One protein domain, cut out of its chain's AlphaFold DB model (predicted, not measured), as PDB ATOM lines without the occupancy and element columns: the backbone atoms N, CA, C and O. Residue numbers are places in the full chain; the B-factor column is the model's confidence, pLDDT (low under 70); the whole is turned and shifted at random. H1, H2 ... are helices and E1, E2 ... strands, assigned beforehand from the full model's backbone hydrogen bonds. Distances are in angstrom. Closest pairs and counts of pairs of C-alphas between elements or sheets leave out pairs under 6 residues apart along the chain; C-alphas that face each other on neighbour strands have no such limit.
ATOM      1  N   ASN A   2       2.268 308.175  28.315       60.62
ATOM      2  CA  ASN A   2       2.279 306.689  28.339       60.62
ATOM      3  C   ASN A   2       2.123 305.919  29.677       60.62
ATOM      4  O   ASN A   2       2.997 305.137  30.043       60.62
ATOM      5  N   GLN A   3       0.974 306.045  30.357       67.50
ATOM      6  CA  GLN A   3       0.615 305.189  31.509       67.50
ATOM      7  C   GLN A   3       0.315 303.729  31.091       67.50
ATOM      8  O   GLN A   3       0.798 302.793  31.713       67.50
ATOM      9  N   TRP A   4      -0.351 303.541  29.945       68.50
ATOM     10  CA  TRP A   4      -0.788 302.240  29.409       68.50
ATOM     11  C   TRP A   4       0.343 301.236  29.113       68.50
ATOM     12  O   TRP A   4       0.099 300.039  29.056       68.50
ATOM     13  N   ARG A   5       1.591 301.703  28.946       61.75
ATOM     14  CA  ARG A   5       2.775 300.837  28.766       61.75
ATOM     15  C   ARG A   5       3.225 300.163  30.064       61.75
ATOM     16  O   ARG A   5       3.906 299.150  30.004       61.75
ATOM     17  N   LYS A   6       2.919 300.756  31.221       63.81
ATOM     18  CA  LYS A   6       3.343 300.241  32.533       63.81
ATOM     19  C   LYS A   6       2.366 299.213  33.096       63.81
ATOM     20  O   LYS A   6       2.774 298.367  33.885       63.81
ATOM     21  N   ASP A   7       1.108 299.296  32.673       75.38
ATOM     22  CA  ASP A   7       0.015 298.508  33.240       75.38
ATOM     23  C   ASP A   7      -0.097 297.108  32.604       75.38
ATOM     24  O   ASP A   7      -0.611 296.189  33.240       75.38
ATOM     25  N   ASP A   8       0.447 296.905  31.395       83.56
ATOM     26  CA  ASP A   8       0.429 295.620  30.684       83.56
ATOM     27  C   ASP A   8       1.847 295.120  30.351       83.56
ATOM     28  O   ASP A   8       2.533 295.626  29.456       83.56
ATOM     29  N   LYS A   9       2.277 294.073  31.068       84.12
ATOM     30  CA  LYS A   9       3.590 293.434  30.885       84.12
ATOM     31  C   LYS A   9       3.747 292.761  29.520       84.12
ATOM     32  O   LYS A   9       4.861 292.715  29.006       84.12
ATOM     33  N   VAL A  10       2.666 292.248  28.929       86.69
ATOM     34  CA  VAL A  10       2.711 291.550  27.632       86.69
ATOM     35  C   VAL A  10       2.946 292.553  26.508       86.69
ATOM     36  O   VAL A  10       3.717 292.291  25.583       86.69
ATOM     37  N   ILE A  11       2.307 293.721  26.597       82.81
ATOM     38  CA  ILE A  11       2.512 294.808  25.636       82.81
ATOM     39  C   ILE A  11       3.934 295.365  25.752       82.81
ATOM     40  O   ILE A  11       4.586 295.560  24.728       82.81
ATOM     41  N   ASP A  12       4.434 295.579  26.971       86.81
ATOM     42  CA  ASP A  12       5.805 296.055  27.199       86.81
ATOM     43  C   ASP A  12       6.854 295.089  26.624       86.81
ATOM     44  O   ASP A  12       7.761 295.514  25.906       86.81
ATOM     45  N   GLU A  13       6.699 293.784  26.855       89.44
ATOM     46  CA  GLU A  13       7.612 292.768  26.325       89.44
ATOM     47  C   GLU A  13       7.608 292.725  24.791       89.44
ATOM     48  O   GLU A  13       8.670 292.782  24.165       89.44
ATOM     49  N   ARG A  14       6.425 292.713  24.163       89.25
ATOM     50  CA  ARG A  14       6.307 292.731  22.694       89.25
ATOM     51  C   ARG A  14       6.865 294.004  22.075       89.25
ATOM     52  O   ARG A  14       7.425 293.960  20.982       89.25
ATOM     53  N   LEU A  15       6.714 295.134  22.756       87.56
ATOM     54  CA  LEU A  15       7.231 296.405  22.274       87.56
ATOM     55  C   LEU A  15       8.762 296.440  22.343       87.56
ATOM     56  O   LEU A  15       9.395 296.865  21.381       87.56
ATOM     57  N   ARG A  16       9.362 295.916  23.420       88.88
ATOM     58  CA  ARG A  16      10.823 295.743  23.512       88.88
ATOM     59  C   ARG A  16      11.362 294.787  22.455       88.88
ATOM     60  O   ARG A  16      12.440 295.026  21.918       88.88
ATOM     61  N   GLU A  17      10.630 293.718  22.152       92.31
ATOM     62  CA  GLU A  17      10.987 292.808  21.061       92.31
ATOM     63  C   GLU A  17      10.994 293.539  19.714       92.31
ATOM     64  O   GLU A  17      11.984 293.496  18.986       92.31
ATOM     65  N   ALA A  18       9.924 294.277  19.411       91.56
ATOM     66  CA  ALA A  18       9.824 295.060  18.184       91.56
ATOM     67  C   ALA A  18      10.932 296.123  18.080       91.56
ATOM     68  O   ALA A  18      11.533 296.279  17.016       91.56
ATOM     69  N   GLU A  19      11.244 296.813  19.181       91.88
ATOM     70  CA  GLU A  19      12.366 297.754  19.255       91.88
ATOM     71  C   GLU A  19      13.696 297.047  18.955       91.88
ATOM     72  O   GLU A  19      14.476 297.539  18.139       91.88
ATOM     73  N   ARG A  20      13.943 295.864  19.531       92.00
ATOM     74  CA  ARG A  20      15.179 295.102  19.290       92.00
ATOM     75  C   ARG A  20      15.326 294.688  17.827       92.00
ATOM     76  O   ARG A  20      16.393 294.888  17.246       92.00
ATOM     77  N   VAL A  21      14.265 294.149  17.226       92.62
ATOM     78  CA  VAL A  21      14.266 293.752  15.808       92.62
ATOM     79  C   VAL A  21      14.468 294.973  14.908       92.62
ATOM     80  O   VAL A  21      15.276 294.930  13.976       92.62
ATOM     81  N   GLY A  22      13.799 296.088  15.214       91.38
ATOM     82  CA  GLY A  22      13.969 297.348  14.490       91.38
ATOM     83  C   GLY A  22      15.409 297.859  14.543       91.38
ATOM     84  O   GLY A  22      15.993 298.187  13.509       91.38
ATOM     85  N   VAL A  23      16.021 297.851  15.730       91.88
ATOM     86  CA  VAL A  23      17.425 298.246  15.919       91.88
ATOM     87  C   VAL A  23      18.367 297.340  15.129       91.88
ATOM     88  O   VAL A  23      19.263 297.842  14.453       91.88
ATOM     89  N   GLN A  24      18.159 296.022  15.147       91.75
ATOM     90  CA  GLN A  24      18.996 295.092  14.386       91.75
ATOM     91  C   GLN A  24      18.934 295.364  12.873       91.75
ATOM     92  O   GLN A  24      19.969 295.330  12.197       91.75
ATOM     93  N   GLY A  25      17.748 295.679  12.346       92.19
ATOM     94  CA  GLY A  25      17.579 296.075  10.947       92.19
ATOM     95  C   GLY A  25      18.352 297.352  10.609       92.19
ATOM     96  O   GLY A  25      19.098 297.386   9.629       92.19
ATOM     97  N   LEU A  26      18.249 298.374  11.463       92.06
ATOM     98  CA  LEU A  26      18.973 299.637  11.287       92.06
ATOM     99  C   LEU A  26      20.492 299.447  11.320       92.06
ATOM    100  O   LEU A  26      21.197 300.006  10.481       92.06
ATOM    101  N   VAL A  27      21.001 298.632  12.247       91.69
ATOM    102  CA  VAL A  27      22.437 298.327  12.342       91.69
ATOM    103  C   VAL A  27      22.926 297.599  11.091       91.69
ATOM    104  O   VAL A  27      23.992 297.925  10.571       91.69
ATOM    105  N   SER A  28      22.142 296.652  10.578       93.12
ATOM    106  CA  SER A  28      22.494 295.900   9.368       93.12
ATOM    107  C   SER A  28      22.588 296.817   8.147       93.12
ATOM    108  O   SER A  28      23.567 296.765   7.404       93.12
ATOM    109  N   GLU A  29      21.624 297.727   7.976       93.44
ATOM    110  CA  GLU A  29      21.664 298.725   6.902       93.44
ATOM    111  C   GLU A  29      22.792 299.745   7.076       93.44
ATOM    112  O   GLU A  29      23.418 300.143   6.091       93.44
ATOM    113  N   ALA A  30      23.094 300.148   8.314       93.25
ATOM    114  CA  ALA A  30      24.221 301.029   8.591       93.25
ATOM    115  C   ALA A  30      25.548 300.376   8.177       93.25
ATOM    116  O   ALA A  30      26.343 301.014   7.490       93.25
ATOM    117  N   ILE A  31      25.755 299.097   8.514       93.50
ATOM    118  CA  ILE A  31      26.933 298.328   8.087       93.50
ATOM    119  C   ILE A  31      26.965 298.205   6.562       93.50
ATOM    120  O   ILE A  31      28.010 298.450   5.959       93.50
ATOM    121  N   ARG A  32      25.829 297.897   5.922       94.62
ATOM    122  CA  ARG A  32      25.743 297.808   4.458       94.62
ATOM    123  C   ARG A  32      26.206 299.097   3.781       94.62
ATOM    124  O   ARG A  32      27.049 299.047   2.897       94.62
ATOM    125  N   ARG A  33      25.724 300.255   4.230       94.56
ATOM    126  CA  ARG A  33      26.086 301.563   3.649       94.56
ATOM    127  C   ARG A  33      27.504 302.016   3.993       94.56
ATOM    128  O   ARG A  33      28.151 302.661   3.175       94.56
ATOM    129  N   ALA A  34      27.970 301.719   5.201       93.56
ATOM    130  CA  ALA A  34      29.285 302.135   5.673       93.56
ATOM    131  C   ALA A  34      30.418 301.287   5.075       93.56
ATOM    132  O   ALA A  34      31.429 301.839   4.661       93.56
ATOM    133  N   VAL A  35      30.248 299.960   5.028       92.12
ATOM    134  CA  VAL A  35      31.316 299.008   4.673       92.12
ATOM    135  C   VAL A  35      31.189 298.498   3.243       92.12
ATOM    136  O   VAL A  35      32.185 298.426   2.536       92.12
ATOM    137  N   HIS A  36      29.982 298.130   2.809       92.19
ATOM    138  CA  HIS A  36      29.766 297.599   1.458       92.19
ATOM    139  C   HIS A  36      29.487 298.704   0.432       92.19
ATOM    140  O   HIS A  36      29.703 298.505  -0.758       92.19
ATOM    141  N   GLY A  37      29.040 299.871   0.897       91.19
ATOM    142  CA  GLY A  37      28.686 300.998   0.050       91.19
ATOM    143  C   GLY A  37      27.329 300.827  -0.636       91.19
ATOM    144  O   GLY A  37      26.648 299.800  -0.548       91.19
ATOM    145  N   THR A  38      26.896 301.890  -1.302       93.19
ATOM    146  CA  THR A  38      25.683 301.925  -2.124       93.19
ATOM    147  C   THR A  38      26.008 302.470  -3.499       93.19
ATOM    148  O   THR A  38      26.669 303.501  -3.605       93.19
ATOM    149  N   GLU A  39      25.509 301.812  -4.542       93.56
ATOM    150  CA  GLU A  39      25.611 302.331  -5.902       93.56
ATOM    151  C   GLU A  39      24.792 303.611  -6.043       93.56
ATOM    152  O   GLU A  39      23.587 303.648  -5.763       93.56
ATOM    153  N   LYS A  40      25.450 304.665  -6.507       92.75
ATOM    154  CA  LYS A  40      24.840 305.952  -6.794       92.75
ATOM    155  C   LYS A  40      25.090 306.303  -8.249       92.75
ATOM    156  O   LYS A  40      26.206 306.218  -8.746       92.75
ATOM    157  N   GLY A  41      24.031 306.684  -8.957       93.69
ATOM    158  CA  GLY A  41      24.160 307.136 -10.338       93.69
ATOM    159  C   GLY A  41      24.888 308.476 -10.405       93.69
ATOM    160  O   GLY A  41      24.516 309.414  -9.699       93.69
ATOM    161  N   VAL A  42      25.882 308.568 -11.283       92.75
ATOM    162  CA  VAL A  42      26.536 309.821 -11.659       92.75
ATOM    163  C   VAL A  42      25.791 310.376 -12.868       92.75
ATOM    164  O   VAL A  42      25.712 309.729 -13.915       92.75
ATOM    165  N   TYR A  43      25.209 311.565 -12.719       94.12
ATOM    166  CA  TYR A  43      24.407 312.211 -13.756       94.12
ATOM    167  C   TYR A  43      25.107 313.465 -14.271       94.12
ATOM    168  O   TYR A  43      25.547 314.305 -13.488       94.12
ATOM    169  N   TYR A  44      25.144 313.628 -15.590       91.69
ATOM    170  CA  TYR A  44      25.635 314.831 -16.250       91.69
ATOM    171  C   TYR A  44      24.607 315.291 -17.278       91.69
ATOM    172  O   TYR A  44      24.133 314.500 -18.093       91.69
ATOM    173  N   LYS A  45      24.224 316.573 -17.220       93.19
ATOM    174  CA  LYS A  45      23.184 317.169 -18.084       93.19
ATOM    175  C   LYS A  45      21.876 316.356 -18.131       93.19
ATOM    176  O   LYS A  45      21.241 316.250 -19.173       93.19
ATOM    177  N   GLY A  46      21.479 315.765 -17.002       92.38
ATOM    178  CA  GLY A  46      20.246 314.975 -16.887       92.38
ATOM    179  C   GLY A  46      20.328 313.544 -17.435       92.38
ATOM    180  O   GLY A  46      19.371 312.794 -17.275       92.38
ATOM    181  N   ALA A  47      21.457 313.132 -18.016       87.75
ATOM    182  CA  ALA A  47      21.697 311.752 -18.428       87.75
ATOM    183  C   ALA A  47      22.558 311.022 -17.389       87.75
ATOM    184  O   ALA A  47      23.524 311.587 -16.871       87.75
ATOM    185  N   LYS A  48      22.220 309.762 -17.083       91.06
ATOM    186  CA  LYS A  48      23.076 308.890 -16.267       91.06
ATOM    187  C   LYS A  48      24.315 308.545 -17.090       91.06
ATOM    188  O   LYS A  48      24.187 307.908 -18.133       91.06
ATOM    189  N   VAL A  49      25.478 308.991 -16.635       93.12
ATOM    190  CA  VAL A  49      26.761 308.758 -17.311       93.12
ATOM    191  C   VAL A  49      27.471 307.551 -16.722       93.12
ATOM    192  O   VAL A  49      28.061 306.785 -17.475       93.12
ATOM    193  N   ASP A  50      27.381 307.358 -15.404       93.81
ATOM    194  CA  ASP A  50      28.083 306.271 -14.720       93.81
ATOM    195  C   ASP A  50      27.396 305.877 -13.397       93.81
ATOM    196  O   ASP A  50      26.331 306.401 -13.035       93.81
ATOM    197  N   THR A  51      27.998 304.944 -12.667       92.69
ATOM    198  CA  THR A  51      27.667 304.577 -11.289       92.69
ATOM    199  C   THR A  51      28.914 304.603 -10.420       92.69
ATOM    200  O   THR A  51      29.896 303.937 -10.726       92.69
ATOM    201  N   GLU A  52      28.847 305.317  -9.300       94.31
ATOM    202  CA  GLU A  52      29.881 305.305  -8.267       94.31
ATOM    203  C   GLU A  52      29.431 304.456  -7.074       94.31
ATOM    204  O   GLU A  52      28.250 304.440  -6.712       94.31
ATOM    205  N   LEU A  53      30.371 303.759  -6.437       95.31
ATOM    206  CA  LEU A  53      30.118 303.082  -5.169       95.31
ATOM    207  C   LEU A  53      30.388 304.067  -4.029       95.31
ATOM    208  O   LEU A  53      31.538 304.391  -3.736       95.31
ATOM    209  N   GLN A  54      29.322 304.565  -3.401       94.56
ATOM    210  CA  GLN A  54      29.415 305.548  -2.328       94.56
ATOM    211  C   GLN A  54      29.384 304.867  -0.958       94.56
ATOM    212  O   GLN A  54      28.419 304.179  -0.619       94.56
ATOM    213  N   TYR A  55      30.416 305.119  -0.155       95.69
ATOM    214  CA  TYR A  55      30.502 304.699   1.243       95.69
ATOM    215  C   TYR A  55      30.061 305.827   2.175       95.69
ATOM    216  O   TYR A  55      30.161 307.011   1.841       95.69
ATOM    217  N   SER A  56      29.548 305.466   3.350       93.38
ATOM    218  CA  SER A  56      29.153 306.437   4.373       93.38
ATOM    219  C   SER A  56      30.159 306.473   5.522       93.38
ATOM    220  O   SER A  56      30.025 305.733   6.499       93.38
ATOM    221  N   ASP A  57      31.128 307.385   5.433       90.88
ATOM    222  CA  ASP A  57      32.177 307.557   6.450       90.88
ATOM    223  C   ASP A  57      31.613 307.956   7.818       90.88
ATOM    224  O   ASP A  57      32.086 307.491   8.851       90.88
ATOM    225  N   GLY A  58      30.544 308.759   7.849       92.19
ATOM    226  CA  GLY A  58      29.872 309.137   9.097       92.19
ATOM    227  C   GLY A  58      29.218 307.947   9.806       92.19
ATOM    228  O   GLY A  58      29.332 307.805  11.026       92.19
ATOM    229  N   LEU A  59      28.575 307.046   9.053       92.38
ATOM    230  CA  LEU A  59      28.047 305.801   9.618       92.38
ATOM    231  C   LEU A  59      29.182 304.874  10.057       92.38
ATOM    232  O   LEU A  59      29.088 304.296  11.137       92.38
ATOM    233  N   LEU A  60      30.266 304.779   9.282       92.12
ATOM    234  CA  LEU A  60      31.443 303.995   9.660       92.12
ATOM    235  C   LEU A  60      32.040 304.499  10.980       92.12
ATOM    236  O   LEU A  60      32.216 303.720  11.914       92.12
ATOM    237  N   GLN A  61      32.264 305.807  11.094       91.25
ATOM    238  CA  GLN A  61      32.765 306.443  12.306       91.25
ATOM    239  C   GLN A  61      31.832 306.194  13.500       91.25
ATOM    240  O   GLN A  61      32.299 305.865  14.588       91.25
ATOM    241  N   THR A  62      30.515 306.292  13.302       90.81
ATOM    242  CA  THR A  62      29.518 306.034  14.356       90.81
ATOM    243  C   THR A  62      29.544 304.574  14.816       90.81
ATOM    244  O   THR A  62      29.507 304.296  16.014       90.81
ATOM    245  N   LEU A  63      29.659 303.628  13.879       91.12
ATOM    246  CA  LEU A  63      29.773 302.200  14.184       91.12
ATOM    247  C   LEU A  63      31.075 301.873  14.926       91.12
ATOM    248  O   LEU A  63      31.054 301.074  15.864       91.12
ATOM    249  N   LEU A  64      32.191 302.500  14.539       90.31
ATOM    250  CA  LEU A  64      33.479 302.349  15.219       90.31
ATOM    251  C   LEU A  64      33.411 302.882  16.650       90.31
ATOM    252  O   LEU A  64      33.793 302.169  17.571       90.31
ATOM    253  N   LYS A  65      32.834 304.070  16.853       88.50
ATOM    254  CA  LYS A  65      32.596 304.657  18.183       88.50
ATOM    255  C   LYS A  65      31.724 303.777  19.072       88.50
ATOM    256  O   LYS A  65      31.977 303.664  20.265       88.50
ATOM    257  N   ALA A  66      30.709 303.138  18.495       87.62
ATOM    258  CA  ALA A  66      29.813 302.259  19.237       87.62
ATOM    259  C   ALA A  66      30.477 300.933  19.654       87.62
ATOM    260  O   ALA A  66      30.139 300.386  20.702       87.62
ATOM    261  N   LYS A  67      31.382 300.385  18.831       86.94
ATOM    262  CA  LYS A  67      32.012 299.073  19.075       86.94
ATOM    263  C   LYS A  67      33.357 299.153  19.789       86.94
ATOM    264  O   LYS A  67      33.715 298.205  20.483       86.94
ATOM    265  N   ILE A  68      34.107 300.229  19.582       86.06
ATOM    266  CA  ILE A  68      35.486 300.363  20.042       86.06
ATOM    267  C   ILE A  68      35.551 301.552  21.012       86.06
ATOM    268  O   ILE A  68      35.411 302.701  20.585       86.06
ATOM    269  N   PRO A  69      35.791 301.302  22.311       80.62
ATOM    270  CA  PRO A  69      35.754 302.345  23.338       80.62
ATOM    271  C   PRO A  69      36.841 303.411  23.153       80.62
ATOM    272  O   PRO A  69      36.658 304.550  23.570       80.62
ATOM    273  N   GLU A  70      37.953 303.071  22.497       83.69
ATOM    274  CA  GLU A  70      39.041 304.006  22.192       83.69
ATOM    275  C   GLU A  70      38.589 305.142  21.266       83.69
ATOM    276  O   GLU A  70      38.993 306.286  21.455       83.69
ATOM    277  N   PHE A  71      37.702 304.852  20.309       78.31
ATOM    278  CA  PHE A  71      37.182 305.853  19.376       78.31
ATOM    279  C   PHE A  71      35.983 306.625  19.932       78.31
ATOM    280  O   PHE A  71      35.641 307.667  19.383       78.31
ATOM    281  N   ALA A  72      35.355 306.161  21.018       75.44
ATOM    282  CA  ALA A  72      34.167 306.787  21.610       75.44
ATOM    283  C   ALA A  72      34.438 308.161  22.256       75.44
ATOM    284  O   ALA A  72      33.505 308.905  22.564       75.44
ATOM    285  N   LYS A  73      35.709 308.509  22.480       72.75
ATOM    286  CA  LYS A  73      36.133 309.737  23.157       72.75
ATOM    287  C   LYS A  73      36.260 310.906  22.183       72.75
ATOM    288  O   LYS A  73      37.360 311.373  21.910       72.75
ATOM    289  N   ASP A  74      35.140 311.412  21.678       66.06
ATOM    290  CA  ASP A  74      35.182 312.584  20.791       66.06
ATOM    291  C   ASP A  74      35.464 313.904  21.515       66.06
ATOM    292  O   ASP A  74      35.926 314.850  20.885       66.06
TER     293      ASP A  74
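Overview. This is residues 2 to 74 of the 138 residues of an uncharacterized protein of Desulfurellales bacterium (UniProt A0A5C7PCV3). A two-stranded hairpin, E1 and E2, extends the length of the model beyond one end of a long straight helix, H2. From that same end H3 folds back, making a V with H2, while the short H1 sits at the far end, so that much of H2 has nothing packed on it: its residues 16 to 26 stand free. The printed part has 73 residues with three named helices and two named strands, in the order H1, H2, E1, E2, H3; the sheet is E1 - E2, antiparallel, and the class is mixed, helices and strands. The whole is extended, with a radius of gyration of the C-alphas of 19.2 A, and its flat outline spans 59 by 36 by 18 A.

Arrangement. Strands E1, residues 38 to 44, and E2, residues 47 to 54, form an antiparallel hairpin, with 149 degrees between their directions. N 40 and O 52 are within hydrogen-bond range at 2.8 A, as are N 54 and O 38 at 2.9 A. E2 bends by 58 degrees at residue 50. The closest C-alphas of E2 and helix H2, residues 9 to 36, are those of Gln 54 and Arg 33, 7.9 A apart. Helix H3, residues 57 to 67, touches H2 at its residues 30 to 35 alone; the closest C-alphas are those of Leu 60 and Ala 34, 4.9 A apart. H2 and H3 run opposite ways at a steep tilt of 51 degrees. Helix H1, residues 4 to 7, and H2 only just touch, and only at the corner by their link, with 3 pairs of C-alphas within 8 A; the closest are those of Arg 5 and Asp 12, 5.9 A apart. H1 is apart from E1, E2 and H3, and E1 is apart from H3. In H2 and H3 every O i to N i+4 pair is within hydrogen-bond range; H1 is too short for such a pair, and its one O i to N i+3 pair is not within range.

Along the chain. E1 measures 19.1 A from first to last C-alpha and E2 18.9 A. H2 runs 39.6 A, from C-alpha 9 at (3.590, 293.434, 30.885) to C-alpha 36 at (29.766, 297.599, 1.458). H3 measures 15.2 A and ends with C-alpha 67 at (32.012, 299.073, 19.075). H1 measures 5.4 A.

Size, cuts and confidence. The two C-alphas farthest apart are those of Asp 7 and Lys 45, at 59.3 A. The printed part has no cut, and its four links are tight. Mean pLDDT of the printed part is 88.0; residues 2 to 6 and residue 74 are under 70.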